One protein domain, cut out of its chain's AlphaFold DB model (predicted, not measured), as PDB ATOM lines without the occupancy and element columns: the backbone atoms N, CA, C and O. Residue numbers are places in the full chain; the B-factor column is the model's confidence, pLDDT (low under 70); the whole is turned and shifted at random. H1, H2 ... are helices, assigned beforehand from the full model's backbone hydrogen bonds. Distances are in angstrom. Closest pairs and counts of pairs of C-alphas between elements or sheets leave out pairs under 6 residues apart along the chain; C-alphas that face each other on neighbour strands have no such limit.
ATOM      1  N   ASP A 124      20.375  40.544   0.833       90.50
ATOM      2  CA  ASP A 124      20.954  41.194  -0.345       90.50
ATOM      3  C   ASP A 124      20.713  42.712  -0.288       90.50
ATOM      4  O   ASP A 124      19.662  43.225  -0.670       90.50
ATOM      5  N   LYS A 125      21.727  43.452   0.171       89.69
ATOM      6  CA  LYS A 125      21.675  44.918   0.301       89.69
ATOM      7  C   LYS A 125      21.471  45.644  -1.031       89.69
ATOM      8  O   LYS A 125      20.892  46.728  -1.042       89.69
ATOM      9  N   ASN A 126      21.911  45.072  -2.156       89.94
ATOM     10  CA  ASN A 126      21.647  45.673  -3.463       89.94
ATOM     11  C   ASN A 126      20.177  45.518  -3.841       89.94
ATOM     12  O   ASN A 126      19.588  46.449  -4.381       89.94
ATOM     13  N   LEU A 127      19.599  44.353  -3.556       89.62
ATOM     14  CA  LEU A 127      18.191  44.079  -3.804       89.62
ATOM     15  C   LEU A 127      17.283  44.931  -2.916       89.62
ATOM     16  O   LEU A 127      16.346  45.529  -3.434       89.62
ATOM     17  N   ILE A 128      17.612  45.057  -1.626       89.50
ATOM     18  CA  ILE A 128      16.921  45.967  -0.699       89.50
ATOM     19  C   ILE A 128      16.942  47.394  -1.247       89.50
ATOM     20  O   ILE A 128      15.884  47.987  -1.405       89.50
ATOM     21  N   ARG A 129      18.106  47.907  -1.664       90.44
ATOM     22  CA  ARG A 129      18.199  49.253  -2.250       90.44
ATOM     23  C   ARG A 129      17.298  49.432  -3.478       90.44
ATOM     24  O   ARG A 129      16.668  50.472  -3.618       90.44
ATOM     25  N   VAL A 130      17.222  48.435  -4.362       90.56
ATOM     26  CA  VAL A 130      16.326  48.490  -5.534       90.56
ATOM     27  C   VAL A 130      14.858  48.556  -5.106       90.56
ATOM     28  O   VAL A 130      14.079  49.290  -5.711       90.56
ATOM     29  N   ILE A 131      14.478  47.803  -4.072       90.25
ATOM     30  CA  ILE A 131      13.125  47.823  -3.505       90.25
ATOM     31  C   ILE A 131      12.841  49.185  -2.845       90.25
ATOM     32  O   ILE A 131      11.773  49.748  -3.069       90.25
ATOM     33  N   ASP A 132      13.797  49.748  -2.105       90.69
ATOM     34  CA  ASP A 132      13.701  51.076  -1.482       90.69
ATOM     35  C   ASP A 132      13.504  52.180  -2.520       90.69
ATOM     36  O   ASP A 132      12.603  53.006  -2.388       90.69
ATOM     37  N   GLU A 133      14.278  52.153  -3.605       91.62
ATOM     38  CA  GLU A 133      14.116  53.076  -4.729       91.62
ATOM     39  C   GLU A 133      12.727  52.952  -5.372       91.62
ATOM     40  O   GLU A 133      12.131  53.965  -5.735       91.62
ATOM     41  N   MET A 134      12.178  51.734  -5.479       90.19
ATOM     42  CA  MET A 134      10.797  51.534  -5.938       90.19
ATOM     43  C   MET A 134       9.777  52.138  -4.974       90.19
ATOM     44  O   MET A 134       8.815  52.739  -5.435       90.19
ATOM     45  N   GLY A 135       9.989  52.021  -3.662       89.88
ATOM     46  CA  GLY A 135       9.125  52.636  -2.655       89.88
ATOM     47  C   GLY A 135       9.133  54.156  -2.692       89.88
ATOM     48  O   GLY A 135       8.081  54.785  -2.637       89.88
ATOM     49  N   VAL A 136      10.315  54.757  -2.816       90.00
ATOM     50  CA  VAL A 136      10.452  56.214  -2.941       90.00
ATOM     51  C   VAL A 136       9.749  56.715  -4.202       90.00
ATOM     52  O   VAL A 136       9.043  57.724  -4.153       90.00
ATOM     53  N   ASP A 137       9.921  56.009  -5.319       89.06
ATOM     54  CA  ASP A 137       9.263  56.337  -6.581       89.06
ATOM     55  C   ASP A 137       7.736  56.183  -6.486       89.06
ATOM     56  O   ASP A 137       7.019  57.104  -6.859       89.06
ATOM     57  N   ASP A 138       7.236  55.094  -5.892       87.19
ATOM     58  CA  ASP A 138       5.810  54.866  -5.602       87.19
ATOM     59  C   ASP A 138       5.193  56.014  -4.788       87.19
ATOM     60  O   ASP A 138       4.156  56.565  -5.159       87.19
ATOM     61  N   GLN A 139       5.854  56.439  -3.710       85.62
ATOM     62  CA  GLN A 139       5.325  57.471  -2.814       85.62
ATOM     63  C   GLN A 139       5.374  58.883  -3.405       85.62
ATOM     64  O   GLN A 139       4.547  59.727  -3.051       85.62
ATOM     65  N   LYS A 140       6.295  59.159  -4.337       86.38
ATOM     66  CA  LYS A 140       6.452  60.483  -4.963       86.38
ATOM     67  C   LYS A 140       5.157  60.998  -5.598       86.38
ATOM     68  O   LYS A 140       4.899  62.202  -5.595       86.38
ATOM     69  N   TYR A 141       4.345  60.094  -6.133       79.62
ATOM     70  CA  TYR A 141       3.138  60.435  -6.878       79.62
ATOM     71  C   TYR A 141       1.868  60.460  -6.021       79.62
ATOM     72  O   TYR A 141       0.823  60.896  -6.486       79.62
ATOM     73  N   ARG A 142       1.964  60.100  -4.736       78.25
ATOM     74  CA  ARG A 142       0.820  60.029  -3.811       78.25
ATOM     75  C   ARG A 142       0.533  61.335  -3.072       78.25
ATOM     76  O   ARG A 142      -0.323  61.380  -2.196       78.25
ATOM     77  N   THR A 143       1.233  62.411  -3.427       71.44
ATOM     78  CA  THR A 143       1.030  63.744  -2.838       71.44
ATOM     79  C   THR A 143      -0.188  64.477  -3.408       71.44
ATOM     80  O   THR A 143      -0.653  65.423  -2.779       71.44
ATOM     81  N   ASN A 144      -0.734  64.038  -4.551       68.06
ATOM     82  CA  ASN A 144      -1.918  64.642  -5.160       68.06
ATOM     83  C   ASN A 144      -2.934  63.571  -5.602       68.06
ATOM     84  O   ASN A 144      -2.815  62.977  -6.673       68.06
ATOM     85  N   TYR A 145      -3.939  63.316  -4.759       62.06
ATOM     86  CA  TYR A 145      -4.964  62.282  -4.976       62.06
ATOM     87  C   TYR A 145      -5.868  62.536  -6.195       62.06
ATOM     88  O   TYR A 145      -6.555  61.620  -6.643       62.06
ATOM     89  N   GLU A 146      -5.854  63.746  -6.761       63.47
ATOM     90  CA  GLU A 146      -6.671  64.115  -7.924       63.47
ATOM     91  C   GLU A 146      -6.197  63.459  -9.240       63.47
ATOM     92  O   GLU A 146      -6.937  63.428 -10.222       63.47
ATOM     93  N   GLU A 147      -4.995  62.868  -9.276       75.25
ATOM     94  CA  GLU A 147      -4.426  62.234 -10.473       75.25
ATOM     95  C   GLU A 147      -4.646  60.701 -10.514       75.25
ATOM     96  O   GLU A 147      -3.706  59.932 -10.721       75.25
ATOM     97  N   TYR A 148      -5.891  60.234 -10.348       71.44
ATOM     98  CA  TYR A 148      -6.237  58.798 -10.288       71.44
ATOM     99  C   TYR A 148      -5.614  57.946 -11.417       71.44
ATOM    100  O   TYR A 148      -4.987  56.921 -11.153       71.44
ATOM    101  N   GLU A 149      -5.723  58.382 -12.678       72.44
ATOM    102  CA  GLU A 149      -5.168  57.645 -13.830       72.44
ATOM    103  C   GLU A 149      -3.632  57.598 -13.835       72.44
ATOM    104  O   GLU A 149      -3.021  56.630 -14.302       72.44
ATOM    105  N   LYS A 150      -2.980  58.625 -13.280       77.75
ATOM    106  CA  LYS A 150      -1.522  58.662 -13.150       77.75
ATOM    107  C   LYS A 150      -1.064  57.670 -12.087       77.75
ATOM    108  O   LYS A 150      -0.162  56.886 -12.372       77.75
ATOM    109  N   ASN A 151      -1.732  57.649 -10.931       80.75
ATOM    110  CA  ASN A 151      -1.466  56.683  -9.860       80.75
ATOM    111  C   ASN A 151      -1.618  55.252 -10.380       80.75
ATOM    112  O   ASN A 151      -0.666  54.481 -10.328       80.75
ATOM    113  N   ARG A 152      -2.730  54.960 -11.063       81.38
ATOM    114  CA  ARG A 152      -2.960  53.658 -11.697       81.38
ATOM    115  C   ARG A 152      -1.855  53.260 -12.683       81.38
ATOM    116  O   ARG A 152      -1.448  52.098 -12.725       81.38
ATOM    117  N   THR A 153      -1.373  54.205 -13.493       84.94
ATOM    118  CA  THR A 153      -0.272  53.956 -14.436       84.94
ATOM    119  C   THR A 153       1.008  53.584 -13.690       84.94
ATOM    120  O   THR A 153       1.670  52.613 -14.054       84.94
ATOM    121  N   ILE A 154       1.340  54.309 -12.627       85.81
ATOM    122  CA  ILE A 154       2.529  54.061 -11.806       85.81
ATOM    123  C   ILE A 154       2.432  52.714 -11.090       85.81
ATOM    124  O   ILE A 154       3.364  51.917 -11.177       85.81
ATOM    125  N   ASP A 155       1.275  52.406 -10.505       85.75
ATOM    126  CA  ASP A 155       1.020  51.116  -9.865       85.75
ATOM    127  C   ASP A 155       1.218  49.959 -10.849       85.75
ATOM    128  O   ASP A 155       1.845  48.954 -10.516       85.75
ATOM    129  N   SER A 156       0.780  50.120 -12.104       86.44
ATOM    130  CA  SER A 156       1.038  49.127 -13.151       86.44
ATOM    131  C   SER A 156       2.536  48.959 -13.446       86.44
ATOM    132  O   SER A 156       3.020  47.831 -13.558       86.44
ATOM    133  N   VAL A 157       3.298  50.057 -13.510       89.56
ATOM    134  CA  VAL A 157       4.751  50.032 -13.743       89.56
ATOM    135  C   VAL A 157       5.463  49.315 -12.598       89.56
ATOM    136  O   VAL A 157       6.288  48.431 -12.850       89.56
ATOM    137  N   HIS A 158       5.138  49.637 -11.344       89.75
ATOM    138  CA  HIS A 158       5.746  48.983 -10.185       89.75
ATOM    139  C   HIS A 158       5.326  47.520 -10.058       89.75
ATOM    140  O   HIS A 158       6.177  46.688  -9.744       89.75
ATOM    141  N   TYR A 159       4.079  47.177 -10.390       89.50
ATOM    142  CA  TYR A 159       3.619  45.789 -10.470       89.50
ATOM    143  C   TYR A 159       4.469  44.979 -11.454       89.50
ATOM    144  O   TYR A 159       5.057  43.968 -11.073       89.50
ATOM    145  N   PHE A 160       4.615  45.445 -12.701       89.38
ATOM    146  CA  PHE A 160       5.429  44.751 -13.705       89.38
ATOM    147  C   PHE A 160       6.914  44.706 -13.338       89.38
ATOM    148  O   PHE A 160       7.570  43.695 -13.592       89.38
ATOM    149  N   LYS A 161       7.438  45.739 -12.671       90.25
ATOM    150  CA  LYS A 161       8.805  45.735 -12.137       90.25
ATOM    151  C   LYS A 161       8.985  44.691 -11.028       90.25
ATOM    152  O   LYS A 161      10.026  44.039 -10.988       90.25
ATOM    153  N   LEU A 162       7.982  44.471 -10.171       88.75
ATOM    154  CA  LEU A 162       7.998  43.369  -9.199       88.75
ATOM    155  C   LEU A 162       7.983  42.003  -9.895       88.75
ATOM    156  O   LEU A 162       8.785  41.145  -9.526       88.75
ATOM    157  N   ILE A 163       7.153  41.814 -10.933       86.00
ATOM    158  CA  ILE A 163       7.174  40.581 -11.746       86.00
ATOM    159  C   ILE A 163       8.577  40.348 -12.321       86.00
ATOM    160  O   ILE A 163       9.130  39.251 -12.224       86.00
ATOM    161  N   GLU A 164       9.171  41.386 -12.908       88.25
ATOM    162  CA  GLU A 164      10.501  41.310 -13.504       88.25
ATOM    163  C   GLU A 164      11.565  40.957 -12.455       88.25
ATOM    164  O   GLU A 164      12.399  40.079 -12.695       88.25
ATOM    165  N   LEU A 165      11.516  41.579 -11.274       88.12
ATOM    166  CA  LEU A 165      12.426  41.274 -10.171       88.12
ATOM    167  C   LEU A 165      12.294  39.821  -9.717       88.12
ATOM    168  O   LEU A 165      13.316  39.143  -9.609       88.12
ATOM    169  N   PHE A 166      11.066  39.327  -9.535       83.88
ATOM    170  CA  PHE A 166      10.809  37.929  -9.179       83.88
ATOM    171  C   PHE A 166      11.366  36.973 -10.238       83.88
ATOM    172  O   PHE A 166      11.983  35.962  -9.909       83.88
ATOM    173  N   SER A 167      11.219  37.316 -11.522       81.06
ATOM    174  CA  SER A 167      11.727  36.486 -12.615       81.06
ATOM    175  C   SER A 167      13.260  36.443 -12.676       81.06
ATOM    176  O   SER A 167      13.836  35.401 -12.983       81.06
ATOM    177  N   LYS A 168      13.939  37.560 -12.365       85.56
ATOM    178  CA  LYS A 168      15.404  37.681 -12.471       85.56
ATOM    179  C   LYS A 168      16.153  37.187 -11.242       85.56
ATOM    180  O   LYS A 168      17.261  36.673 -11.375       85.56
ATOM    181  N   LYS A 169      15.613  37.430 -10.048       81.81
ATOM    182  CA  LYS A 169      16.302  37.183  -8.771       81.81
ATOM    183  C   LYS A 169      15.794  35.941  -8.045       81.81
ATOM    184  O   LYS A 169      16.337  35.597  -7.000       81.81
ATOM    185  N   GLY A 170      14.802  35.259  -8.613       75.12
ATOM    186  CA  GLY A 170      13.989  34.323  -7.857       75.12
ATOM    187  C   GLY A 170      13.072  35.074  -6.896       75.12
ATOM    188  O   GLY A 170      12.980  36.305  -6.914       75.12
ATOM    189  N   TYR A 171      12.362  34.324  -6.064       74.75
ATOM    190  CA  TYR A 171      11.371  34.920  -5.190       74.75
ATOM    191  C   TYR A 171      12.002  35.782  -4.083       74.75
ATOM    192  O   TYR A 171      13.023  35.421  -3.492       74.75
ATOM    193  N   LEU A 172      11.380  36.929  -3.795       81.19
ATOM    194  CA  LEU A 172      11.816  37.846  -2.741       81.19
ATOM    195  C   LEU A 172      11.292  37.357  -1.387       81.19
ATOM    196  O   LEU A 172      10.235  37.777  -0.922       81.19
ATOM    197  N   THR A 173      12.019  36.424  -0.777       83.19
ATOM    198  CA  THR A 173      11.677  35.869   0.535       83.19
ATOM    199  C   THR A 173      12.204  36.732   1.680       83.19
ATOM    200  O   THR A 173      13.176  37.479   1.529       83.19
ATOM    201  N   GLU A 174      11.634  36.564   2.874       85.12
ATOM    202  CA  GLU A 174      12.098  37.281   4.067       85.12
ATOM    203  C   GLU A 174      13.545  36.953   4.466       85.12
ATOM    204  O   GLU A 174      14.195  37.700   5.196       85.12
ATOM    205  N   GLN A 175      14.081  35.832   3.981       84.38
ATOM    206  CA  GLN A 175      15.478  35.455   4.180       84.38
ATOM    207  C   GLN A 175      16.424  36.321   3.336       84.38
ATOM    208  O   GLN A 175      17.544  36.584   3.769       84.38
ATOM    209  N   ASN A 176      15.974  36.784   2.166       83.00
ATOM    210  CA  ASN A 176      16.808  37.512   1.211       83.00
ATOM    211  C   ASN A 176      16.666  39.031   1.337       83.00
ATOM    212  O   ASN A 176      17.638  39.748   1.105       83.00
ATOM    213  N   ILE A 177      15.474  39.519   1.689       85.00
ATOM    214  CA  ILE A 177      15.163  40.959   1.735       85.00
ATOM    215  C   ILE A 177      14.763  41.461   3.128       85.00
ATOM    216  O   ILE A 177      14.468  42.641   3.283       85.00
ATOM    217  N   GLY A 178      14.758  40.588   4.137       82.38
ATOM    218  CA  GLY A 178      14.281  40.928   5.475       82.38
ATOM    219  C   GLY A 178      12.755  40.986   5.551       82.38
ATOM    220  O   GLY A 178      12.049  40.311   4.807       82.38
ATOM    221  N   LEU A 179      12.210  41.753   6.490       73.94
ATOM    222  CA  LEU A 179      10.786  41.684   6.817       73.94
ATOM    223  C   LEU A 179       9.880  42.296   5.741       73.94
ATOM    224  O   LEU A 179       9.683  43.508   5.685       73.94
ATOM    225  N   PHE A 180       9.247  41.423   4.952       65.62
ATOM    226  CA  PHE A 180       8.436  41.768   3.784       65.62
ATOM    227  C   PHE A 180       7.363  42.829   4.085       65.62
ATOM    228  O   PHE A 180       7.201  43.763   3.301       65.62
ATOM    229  N   GLN A 181       6.668  42.737   5.229       60.97
ATOM    230  CA  GLN A 181       5.602  43.684   5.616       60.97
ATOM    231  C   GLN A 181       6.091  45.125   5.855       60.97
ATOM    232  O   GLN A 181       5.279  46.044   5.815       60.97
ATOM    233  N   TYR A 182       7.390  45.325   6.102       67.94
ATOM    234  CA  TYR A 182       8.004  46.648   6.256       67.94
ATOM    235  C   TYR A 182       8.870  47.042   5.062       67.94
ATOM    236  O   TYR A 182       9.485  48.104   5.074       67.94
ATOM    237  N   THR A 183       8.897  46.219   4.014       76.44
ATOM    238  CA  THR A 183       9.498  46.627   2.749       76.44
ATOM    239  C   THR A 183       8.495  47.423   1.915       76.44
ATOM    240  O   THR A 183       7.286  47.180   1.995       76.44
ATOM    241  N   PRO A 184       8.976  48.305   1.027       81.44
ATOM    242  CA  PRO A 184       8.165  48.947  -0.004       81.44
ATOM    243  C   PRO A 184       7.265  48.022  -0.824       81.44
ATOM    244  O   PRO A 184       6.243  48.470  -1.341       81.44
ATOM    245  N   ILE A 185       7.598  46.729  -0.917       84.12
ATOM    246  CA  ILE A 185       6.751  45.740  -1.587       84.12
ATOM    247  C   ILE A 185       5.359  45.704  -0.946       84.12
ATOM    248  O   ILE A 185       4.377  45.533  -1.661       84.12
ATOM    249  N   HIS A 186       5.248  45.918   0.371       84.00
ATOM    250  CA  HIS A 186       3.951  45.985   1.040       84.00
ATOM    251  C   HIS A 186       3.074  47.121   0.521       84.00
ATOM    252  O   HIS A 186       1.903  46.890   0.208       84.00
ATOM    253  N   GLY A 187       3.646  48.321   0.397       84.69
ATOM    254  CA  GLY A 187       2.957  49.477  -0.168       84.69
ATOM    255  C   GLY A 187       2.527  49.196  -1.601       84.69
ATOM    256  O   GLY A 187       1.339  49.214  -1.897       84.69
ATOM    257  N   ILE A 188       3.473  48.800  -2.456       87.38
ATOM    258  CA  ILE A 188       3.213  48.527  -3.878       87.38
ATOM    259  C   ILE A 188       2.136  47.445  -4.054       87.38
ATOM    260  O   ILE A 188       1.204  47.618  -4.835       87.38
ATOM    261  N   LEU A 189       2.201  46.330  -3.320       86.94
ATOM    262  CA  LEU A 189       1.178  45.279  -3.406       86.94
ATOM    263  C   LEU A 189      -0.187  45.741  -2.892       86.94
ATOM    264  O   LEU A 189      -1.210  45.339  -3.439       86.94
ATOM    265  N   THR A 190      -0.209  46.602  -1.876       86.31
ATOM    266  CA  THR A 190      -1.450  47.219  -1.404       86.31
ATOM    267  C   THR A 190      -2.047  48.084  -2.505       86.31
ATOM    268  O   THR A 190      -3.179  47.837  -2.896       86.31
ATOM    269  N   HIS A 191      -1.285  49.026  -3.067       87.00
ATOM    270  CA  HIS A 191      -1.756  49.956  -4.100       87.00
ATOM    271  C   HIS A 191      -2.176  49.249  -5.392       87.00
ATOM    272  O   HIS A 191      -3.227  49.531  -5.964       87.00
ATOM    273  N   THR A 192      -1.415  48.244  -5.816       84.75
ATOM    274  CA  THR A 192      -1.766  47.435  -6.991       84.75
ATOM    275  C   THR A 192      -3.062  46.650  -6.781       84.75
ATOM    276  O   THR A 192      -3.865  46.562  -7.710       84.75
ATOM    277  N   ALA A 193      -3.336  46.166  -5.563       84.81
ATOM    278  CA  ALA A 193      -4.639  45.600  -5.224       84.81
ATOM    279  C   ALA A 193      -5.767  46.649  -5.317       84.81
ATOM    280  O   ALA A 193      -6.826  46.324  -5.853       84.81
ATOM    281  N   GLN A 194      -5.525  47.907  -4.906       82.31
ATOM    282  CA  GLN A 194      -6.490  49.017  -5.064       82.31
ATOM    283  C   GLN A 194      -6.872  49.259  -6.525       82.31
ATOM    284  O   GLN A 194      -8.019  49.568  -6.837       82.31
ATOM    285  N   HIS A 195      -5.920  49.057  -7.432       83.38
ATOM    286  CA  HIS A 195      -6.122  49.186  -8.873       83.38
ATOM    287  C   HIS A 195      -6.396  47.853  -9.579       83.38
ATOM    288  O   HIS A 195      -6.225  47.746 -10.796       83.38
ATOM    289  N   GLN A 196      -6.877  46.858  -8.827       83.50
ATOM    290  CA  GLN A 196      -7.408  45.596  -9.345       83.50
ATOM    291  C   GLN A 196      -6.379  44.745 -10.110       83.50
ATOM    292  O   GLN A 196      -6.735  43.929 -10.969       83.50
ATOM    293  N   PHE A 197      -5.096  44.867  -9.772       84.06
ATOM    294  CA  PHE A 197      -4.083  43.911 -10.203       84.06
ATOM    295  C   PHE A 197      -4.095  42.701  -9.269       84.06
ATOM    296  O   PHE A 197      -3.922  42.825  -8.060       84.06
ATOM    297  N   ASN A 198      -4.299  41.509  -9.833       84.81
ATOM    298  CA  ASN A 198      -4.454  40.294  -9.042       84.81
ATOM    299  C   ASN A 198      -3.104  39.857  -8.420       84.81
ATOM    300  O   ASN A 198      -2.184  39.479  -9.162       84.81
TER     301      ASN A 198
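This is residues 124 to 198 of the 328 residues of an uncharacterized protein of Bacteroidetes bacterium HGW-Bacteroidetes-20 (UniProt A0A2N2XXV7). Look first for a helical hairpin: two long helices, H1 and H2, run side by side in opposite directions, and the shorter H4 packs across one side of both. A small helix, H3, sits by the first residues of H1. The printed part has 75 residues with four named helices, in the order H1, H2, H3, H4, and no named strand; its class is all helix. It is compact, with a radius of gyration of the C-alphas of 12.3 A, yet elongated, spanning 38 by 22 by 17 A.

Begin with H1, residues 125 to 140, and H2, residues 148 to 169: they form a hairpin at a shallow tilt of 9 degrees, opposite ways. They touch through residues 134 to 138 and 154 to 158 alone; the closest C-alphas, of Asp 138 and Ile 154, are 7.1 A apart. H3, residues 174 to 177, only just touches H1, with 3 pairs of C-alphas within 8 A, closest at Ile 128 and Ile 177, 5.8 A. H4, residues 184 to 194, touches H1 at a steep tilt of 43 degrees, the same way; the closest C-alphas, of Gly 135 and Pro 184, are 4.6 A apart. H4 touches H2 at a steep tilt of 51 degrees, opposite ways; the closest C-alphas, of Asp 155 and Thr 192, are 5.4 A apart. The helix packing is only just mostly crossed, with 1 of these 3 tilted pairs shallow. H3 is apart from H2 and from H4. In H1, H2 and H4 every O i to N i+4 pair is within hydrogen-bond range; H3 is too short for one, and its 1 O i to N i+3 pair is not within range.

Find C-alpha 125 at (21.675, 44.918, 0.301); from there H1 runs 22.4 A to C-alpha 140. H2 starts at C-alpha 148, (-6.237, 58.798, -10.288), and covers 31.3 A. H3 measures 5.3 A. H4 runs 15.5 A to C-alpha 194 at (-6.490, 49.017, -5.064).

The two farthest C-alphas, of Glu 146 and Gln 175, are 38.2 A apart. The printed part has no cut; the link from H2 to H3 is tight, those from H1 to H2 and H3 to H4 are short. Mean pLDDT of the printed part is 83.0; look for values under 70 at residues 144 to 146 and 180 to 182.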